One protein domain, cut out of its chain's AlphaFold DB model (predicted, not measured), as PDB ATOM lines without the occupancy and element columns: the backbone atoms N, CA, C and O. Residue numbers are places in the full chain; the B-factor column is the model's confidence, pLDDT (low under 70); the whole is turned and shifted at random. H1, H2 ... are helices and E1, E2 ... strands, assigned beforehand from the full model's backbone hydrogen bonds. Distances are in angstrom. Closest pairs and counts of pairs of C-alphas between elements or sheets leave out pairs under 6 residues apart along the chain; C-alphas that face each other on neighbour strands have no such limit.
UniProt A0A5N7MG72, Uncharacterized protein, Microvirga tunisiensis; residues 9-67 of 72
ATOM      1  N   ILE A   9      22.183  49.856  14.897       67.75
ATOM      2  CA  ILE A   9      22.980  49.592  13.707       67.75
ATOM      3  C   ILE A   9      21.986  49.320  12.577       67.75
ATOM      4  O   ILE A   9      21.022  48.575  12.769       67.75
ATOM      5  N   GLU A  10      22.187  49.954  11.425       71.50
ATOM      6  CA  GLU A  10      21.400  49.695  10.219       71.50
ATOM      7  C   GLU A  10      22.136  48.670   9.349       71.50
ATOM      8  O   GLU A  10      23.305  48.853   9.024       71.50
ATOM      9  N   VAL A  11      21.450  47.589   8.984       72.81
ATOM     10  CA  VAL A  11      21.945  46.560   8.061       72.81
ATOM     11  C   VAL A  11      21.013  46.525   6.858       72.81
ATOM     12  O   VAL A  11      19.795  46.454   7.028       72.81
ATOM     13  N   VAL A  12      21.561  46.577   5.648       73.31
ATOM     14  CA  VAL A  12      20.791  46.477   4.400       73.31
ATOM     15  C   VAL A  12      20.968  45.074   3.844       73.31
ATOM     16  O   VAL A  12      22.104  44.635   3.697       73.31
ATOM     17  N   ASP A  13      19.871  44.369   3.575       76.69
ATOM     18  CA  ASP A  13      19.944  43.048   2.950       76.69
ATOM     19  C   ASP A  13      20.132  43.112   1.424       76.69
ATOM     20  O   ASP A  13      20.129  44.187   0.821       76.69
ATOM     21  N   ASP A  14      20.320  41.950   0.809       73.75
ATOM     22  CA  ASP A  14      20.434  41.737  -0.638       73.75
ATOM     23  C   ASP A  14      19.204  42.220  -1.435       73.75
ATOM     24  O   ASP A  14      19.329  42.677  -2.571       73.75
ATOM     25  N   GLU A  15      18.018  42.208  -0.822       80.94
ATOM     26  CA  GLU A  15      16.783  42.781  -1.376       80.94
ATOM     27  C   GLU A  15      16.675  44.311  -1.175       80.94
ATOM     28  O   GLU A  15      15.678  44.929  -1.563       80.94
ATOM     29  N   GLY A  16      17.670  44.953  -0.555       75.19
ATOM     30  CA  GLY A  16      17.677  46.389  -0.265       75.19
ATOM     31  C   GLY A  16      16.805  46.797   0.930       75.19
ATOM     32  O   GLY A  16      16.536  47.988   1.134       75.19
ATOM     33  N   ARG A  17      16.337  45.844   1.743       79.50
ATOM     34  CA  ARG A  17      15.542  46.115   2.947       79.50
ATOM     35  C   ARG A  17      16.452  46.478   4.110       79.50
ATOM     36  O   ARG A  17      17.464  45.836   4.375       79.50
ATOM     37  N   ARG A  18      16.034  47.501   4.852       77.94
ATOM     38  CA  ARG A  18      16.759  48.023   6.013       77.94
ATOM     39  C   ARG A  18      16.304  47.338   7.295       77.94
ATOM     40  O   ARG A  18      15.112  47.309   7.602       77.94
ATOM     41  N   HIS A  19      17.266  46.849   8.064       76.06
ATOM     42  CA  HIS A  19      17.078  46.198   9.354       76.06
ATOM     43  C   HIS A  19      17.780  47.021  10.429       76.06
ATOM     44  O   HIS A  19      18.992  47.206  10.380       76.06
ATOM     45  N   LEU A  20      17.022  47.506  11.413       75.31
ATOM     46  CA  LEU A  20      17.589  48.168  12.585       75.31
ATOM     47  C   LEU A  20      17.798  47.145  13.693       75.31
ATOM     48  O   LEU A  20      16.844  46.521  14.166       75.31
ATOM     49  N   VAL A  21      19.045  47.001  14.126       73.75
ATOM     50  CA  VAL A  21      19.424  46.079  15.194       73.75
ATOM     51  C   VAL A  21      20.004  46.840  16.383       73.75
ATOM     52  O   VAL A  21      20.747  47.801  16.185       73.75
ATOM     53  N   PRO A  22      19.672  46.474  17.633       72.00
ATOM     54  CA  PRO A  22      20.270  47.131  18.788       72.00
ATOM     55  C   PRO A  22      21.788  46.931  18.784       72.00
ATOM     56  O   PRO A  22      22.237  45.796  18.655       72.00
ATOM     57  N   ALA A  23      22.569  47.986  19.013       66.38
ATOM     58  CA  ALA A  23      24.032  47.920  19.107       66.38
ATOM     59  C   ALA A  23      24.522  47.042  20.275       66.38
ATOM     60  O   ALA A  23      25.653  46.582  20.289       66.38
ATOM     61  N   SER A  24      23.656  46.761  21.255       69.12
ATOM     62  CA  SER A  24      23.924  45.786  22.319       69.12
ATOM     63  C   SER A  24      23.722  44.326  21.890       69.12
ATOM     64  O   SER A  24      23.821  43.430  22.729       69.12
ATOM     65  N   SER A  25      23.322  44.075  20.643       71.81
ATOM     66  CA  SER A  25      23.102  42.721  20.136       71.81
ATOM     67  C   SER A  25      24.436  42.075  19.801       71.81
ATOM     68  O   SER A  25      25.336  42.724  19.283       71.81
ATOM     69  N   ARG A  26      24.548  40.772  20.049       71.81
ATOM     70  CA  ARG A  26      25.655  39.985  19.511       71.81
ATOM     71  C   ARG A  26      25.472  39.870  17.997       71.81
ATOM     72  O   ARG A  26      24.432  39.371  17.561       71.81
ATOM     73  N   ILE A  27      26.461  40.349  17.249       72.50
ATOM     74  CA  ILE A  27      26.505  40.284  15.790       72.50
ATOM     75  C   ILE A  27      27.606  39.311  15.386       72.50
ATOM     76  O   ILE A  27      28.723  39.390  15.893       72.50
ATOM     77  N   GLU A  28      27.280  38.385  14.494       79.50
ATOM     78  CA  GLU A  28      28.243  37.473  13.880       79.50
ATOM     79  C   GLU A  28      28.201  37.694  12.370       79.50
ATOM     80  O   GLU A  28      27.120  37.747  11.786       79.50
ATOM     81  N   VAL A  29      29.363  37.853  11.743       79.81
ATOM     82  CA  VAL A  29      29.485  38.023  10.290       79.81
ATOM     83  C   VAL A  29      30.203  36.799   9.743       79.81
ATOM     84  O   VAL A  29      31.180  36.330  10.327       79.81
ATOM     85  N   SER A  30      29.703  36.235   8.653       79.69
ATOM     86  CA  SER A  30      30.332  35.103   7.973       79.69
ATOM     87  C   SER A  30      30.332  35.345   6.476       79.69
ATOM     88  O   SER A  30      29.307  35.735   5.923       79.69
ATOM     89  N   ASP A  31      31.471  35.111   5.836       78.69
ATOM     90  CA  ASP A  31      31.583  35.155   4.382       78.69
ATOM     91  C   ASP A  31      30.724  34.047   3.747       78.69
ATOM     92  O   ASP A  31      30.538  32.972   4.338       78.69
ATOM     93  N   VAL A  32      30.171  34.309   2.566       77.06
ATOM     94  CA  VAL A  32      29.500  33.278   1.774       77.06
ATOM     95  C   VAL A  32      30.569  32.596   0.930       77.06
ATOM     96  O   VAL A  32      31.170  33.206   0.055       77.06
ATOM     97  N   ASP A  33      30.822  31.318   1.217       70.31
ATOM     98  CA  ASP A  33      31.935  30.554   0.643       70.31
ATOM     99  C   ASP A  33      31.991  30.685  -0.897       70.31
ATOM    100  O   ASP A  33      31.087  30.248  -1.612       70.31
ATOM    101  N   GLY A  34      33.043  31.343  -1.401       65.75
ATOM    102  CA  GLY A  34      33.266  31.604  -2.831       65.75
ATOM    103  C   GLY A  34      32.752  32.944  -3.386       65.75
ATOM    104  O   GLY A  34      33.063  33.259  -4.538       65.75
ATOM    105  N   MET A  35      32.038  33.759  -2.605       65.12
ATOM    106  CA  MET A  35      31.474  35.055  -3.016       65.12
ATOM    107  C   MET A  35      32.168  36.215  -2.285       65.12
ATOM    108  O   MET A  35      31.752  36.622  -1.213       65.12
ATOM    109  N   ARG A  36      33.182  36.843  -2.902       67.31
ATOM    110  CA  ARG A  36      33.928  37.981  -2.299       67.31
ATOM    111  C   ARG A  36      33.088  39.229  -1.974       67.31
ATOM    112  O   ARG A  36      33.623  40.207  -1.457       67.31
ATOM    113  N   SER A  37      31.816  39.246  -2.351       77.75
ATOM    114  CA  SER A  37      30.943  40.418  -2.271       77.75
ATOM    115  C   SER A  37      29.628  40.121  -1.562       77.75
ATOM    116  O   SER A  37      28.706  40.924  -1.674       77.75
ATOM    117  N   GLU A  38      29.521  38.993  -0.856       80.56
ATOM    118  CA  GLU A  38      28.330  38.655  -0.082       80.56
ATOM    119  C   GLU A  38      28.713  38.072   1.275       80.56
ATOM    120  O   GLU A  38      29.551  37.182   1.372       80.56
ATOM    121  N   CYS A  39      28.059  38.527   2.337       81.94
ATOM    122  CA  CYS A  39      28.231  37.949   3.661       81.94
ATOM    123  C   CYS A  39      26.895  37.831   4.395       81.94
ATOM    124  O   CYS A  39      25.911  38.507   4.096       81.94
ATOM    125  N   ILE A  40      26.849  36.935   5.375       81.62
ATOM    126  CA  ILE A  40      25.695  36.738   6.244       81.62
ATOM    127  C   ILE A  40      25.972  37.437   7.570       81.62
ATOM    128  O   ILE A  40      26.910  37.083   8.283       81.62
ATOM    129  N   VAL A  41      25.097  38.373   7.929       81.31
ATOM    130  CA  VAL A  41      25.055  39.014   9.242       81.31
ATOM    131  C   VAL A  41      23.995  38.323  10.092       81.31
ATOM    132  O   VAL A  41      22.808  38.295   9.756       81.31
ATOM    133  N   VAL A  42      24.414  37.752  11.214       80.25
ATOM    134  CA  VAL A  42      23.541  37.109  12.192       80.25
ATOM    135  C   VAL A  42      23.378  38.024  13.394       80.25
ATOM    136  O   VAL A  42      24.356  38.416  14.025       80.25
ATOM    137  N   VAL A  43      22.131  38.342  13.734       77.12
ATOM    138  CA  VAL A  43      21.775  39.163  14.893       77.12
ATOM    139  C   VAL A  43      20.719  38.434  15.714       77.12
ATOM    140  O   VAL A  43      19.544  38.355  15.340       77.12
ATOM    141  N   GLY A  44      21.135  37.880  16.853       76.38
ATOM    142  CA  GLY A  44      20.273  37.010  17.654       76.38
ATOM    143  C   GLY A  44      19.800  35.801  16.837       76.38
ATOM    144  O   GLY A  44      20.612  35.000  16.396       76.38
ATOM    145  N   ALA A  45      18.485  35.673  16.627       76.62
ATOM    146  CA  ALA A  45      17.897  34.598  15.818       76.62
ATOM    147  C   ALA A  45      17.739  34.956  14.325       76.62
ATOM    148  O   ALA A  45      17.284  34.124  13.540       76.62
ATOM    149  N   ARG A  46      18.064  36.191  13.921       77.62
ATOM    150  CA  ARG A  46      17.865  36.674  12.551       77.62
ATOM    151  C   ARG A  46      19.146  36.512  11.742       77.62
ATOM    152  O   ARG A  46      20.211  36.907  12.202       77.62
ATOM    153  N   ARG A  47      19.027  35.970  10.530       82.31
ATOM    154  CA  ARG A  47      20.104  35.903   9.532       82.31
ATOM    155  C   ARG A  47      19.750  36.847   8.390       82.31
ATOM    156  O   ARG A  47      18.607  36.834   7.938       82.31
ATOM    157  N   ILE A  48      20.702  37.668   7.974       84.19
ATOM    158  CA  ILE A  48      20.534  38.702   6.955       84.19
ATOM    159  C   ILE A  48      21.650  38.499   5.932       84.19
ATOM    160  O   ILE A  48      22.817  38.541   6.309       84.19
ATOM    161  N   LEU A  49      21.303  38.232   4.674       84.06
ATOM    162  CA  LEU A  49      22.276  38.198   3.583       84.06
ATOM    163  C   LEU A  49      22.540  39.633   3.130       84.06
ATOM    164  O   LEU A  49      21.594  40.385   2.928       84.06
ATOM    165  N   VAL A  50      23.804  40.017   3.015       82.38
ATOM    166  CA  VAL A  50      24.234  41.367   2.651       82.38
ATOM    167  C   VAL A  50      25.147  41.266   1.439       82.38
ATOM    168  O   VAL A  50      26.155  40.566   1.488       82.38
ATOM    169  N   SER A  51      24.838  42.004   0.374       84.19
ATOM    170  CA  SER A  51      25.671  42.086  -0.837       84.19
ATOM    171  C   SER A  51      26.842  43.066  -0.660       84.19
ATOM    172  O   SER A  51      26.931  44.093  -1.339       84.19
ATOM    173  N   ARG A  52      27.701  42.784   0.324       79.44
ATOM    174  CA  ARG A  52      28.947  43.497   0.644       79.44
ATOM    175  C   ARG A  52      30.011  42.504   1.085       79.44
ATOM    176  O   ARG A  52      29.670  41.429   1.585       79.44
ATOM    177  N   SER A  53      31.283  42.868   0.926       84.50
ATOM    178  CA  SER A  53      32.370  42.026   1.431       84.50
ATOM    179  C   SER A  53      32.336  41.948   2.959       84.50
ATOM    180  O   SER A  53      31.795  42.826   3.640       84.50
ATOM    181  N   TYR A  54      32.940  40.895   3.507       80.81
ATOM    182  CA  TYR A  54      33.097  40.743   4.949       80.81
ATOM    183  C   TYR A  54      33.764  41.979   5.579       80.81
ATOM    184  O   TYR A  54      33.297  42.479   6.601       80.81
ATOM    185  N   GLU A  55      34.825  42.497   4.956       81.38
ATOM    186  CA  GLU A  55      35.572  43.657   5.446       81.38
ATOM    187  C   GLU A  55      34.719  44.926   5.463       81.38
ATOM    188  O   GLU A  55      34.687  45.601   6.490       81.38
ATOM    189  N   GLU A  56      33.987  45.212   4.376       79.81
ATOM    190  CA  GLU A  56      33.079  46.368   4.302       79.81
ATOM    191  C   GLU A  56      32.020  46.315   5.412       79.81
ATOM    192  O   GLU A  56      31.693  47.330   6.031       79.81
ATOM    193  N   VAL A  57      31.479  45.124   5.687       78.75
ATOM    194  CA  VAL A  57      30.464  44.951   6.730       78.75
ATOM    195  C   VAL A  57      31.059  45.092   8.125       78.75
ATOM    196  O   VAL A  57      30.468  45.764   8.966       78.75
ATOM    197  N   VAL A  58      32.226  44.504   8.390       79.06
ATOM    198  CA  VAL A  58      32.895  44.647   9.691       79.06
ATOM    199  C   VAL A  58      33.275  46.102   9.963       79.06
ATOM    200  O   VAL A  58      33.040  46.580  11.072       79.06
ATOM    201  N   GLU A  59      33.804  46.821   8.972       79.50
ATOM    202  CA  GLU A  59      34.128  48.246   9.094       79.50
ATOM    203  C   GLU A  59      32.880  49.068   9.444       79.50
ATOM    204  O   GLU A  59      32.878  49.785  10.445       79.50
ATOM    205  N   ALA A  60      31.776  48.871   8.715       74.38
ATOM    206  CA  ALA A  60      30.516  49.563   8.981       74.38
ATOM    207  C   ALA A  60      29.941  49.263  10.381       74.38
ATOM    208  O   ALA A  60      29.398  50.152  11.040       74.38
ATOM    209  N   LEU A  61      30.063  48.020  10.863       75.12
ATOM    210  CA  LEU A  61      29.627  47.643  12.211       75.12
ATOM    211  C   LEU A  61      30.473  48.319  13.296       75.12
ATOM    212  O   LEU A  61      29.916  48.814  14.278       75.12
ATOM    213  N   LEU A  62      31.796  48.368  13.115       75.56
ATOM    214  CA  LEU A  62      32.711  49.040  14.040       75.56
ATOM    215  C   LEU A  62      32.456  50.550  14.078       75.56
ATOM    216  O   LEU A  62      32.377  51.134  15.161       75.56
ATOM    217  N   GLU A  63      32.262  51.185  12.920       72.44
ATOM    218  CA  GLU A  63      31.877  52.595  12.849       72.44
ATOM    219  C   GLU A  63      30.555  52.859  13.578       72.44
ATOM    220  O   GLU A  63      30.449  53.818  14.346       72.44
ATOM    221  N   ALA A  64      29.557  51.990  13.397       69.12
ATOM    222  CA  ALA A  64      28.261  52.121  14.053       69.12
ATOM    223  C   ALA A  64      28.324  51.879  15.575       69.12
ATOM    224  O   ALA A  64      27.548  52.478  16.324       69.12
ATOM    225  N   GLU A  65      29.250  51.046  16.058       68.56
ATOM    226  CA  GLU A  65      29.513  50.872  17.492       68.56
ATOM    227  C   GLU A  65      30.169  52.123  18.105       68.56
ATOM    228  O   GLU A  65      29.799  52.551  19.205       68.56
ATOM    229  N   LEU A  66      31.091  52.761  17.376       69.81
ATOM    230  CA  LEU A  66      31.722  54.022  17.779       69.81
ATOM    231  C   LEU A  66      30.743  55.209  17.715       69.81
ATOM    232  O   LEU A  66      30.771  56.102  18.574       69.81
ATOM    233  N   HIS A  67      29.844  55.200  16.729       68.19
ATOM    234  CA  HIS A  67      28.897  56.274  16.429       68.19
ATOM    235  C   HIS A  67      27.448  55.764  16.356       68.19
ATOM    236  O   HIS A  67      26.811  55.832  15.303       68.19
TER     237      HIS A  67
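What this domain is: This is residues 9 to 67 of the 72 residues of an uncharacterized protein of Microvirga tunisiensis (UniProt A0A5N7MG72). One helix, H1, covers one face of a three-stranded antiparallel sheet, E3 - E4 - E5, and a separate hairpin, E1 and E2, sits beside them, with E1 near H1 and E5. The 59 printed residues include E1 E2 E3 E4 E5 H1 in chain order, class mixed; the whole is compact, radius of gyration of the C-alphas 10.6 A, spans 30 by 20 by 19 A.

How they stand to each other: Start at E4, residues 35 to 43, inner strand of a meander, antiparallel neighbours in turn, with E3, residues 27 to 32, and E5, residues 46 to 50. Within hydrogen-bond range are N 30 and O 40, 2.9 A, and N 41 and O 48, 2.8 A. H1, residues 54 to 66, is on this sheet, in two layers, helix over one face, height over the sheet 10.3 A; their closest C-alphas with E4 are Cys 39 and Tyr 54, 5.8 A. In H1 every O i to N i+4 pair is within hydrogen-bond range. Look next at the antiparallel hairpin of E1, residues 9 to 12, and E2, residues 18 to 22: N 11 and O 19 are 2.9 A apart. The closest C-alphas of E1 and H1 are Ile 9 and Ala 64, 5.9 A.

Where its parts are: Find C-alpha 9 at (22.980, 49.592, 13.707), where E1 begins. E4 runs 20.8 A and H1 18.5 A, first to last C-alpha, H1 ending at (31.722, 54.022, 17.779).

The domain as a whole: The printed part has no cut, and its links are tight. Confidence is under 70 at residue 9, residues 23 to 24, 34 to 36 and 64 to 67.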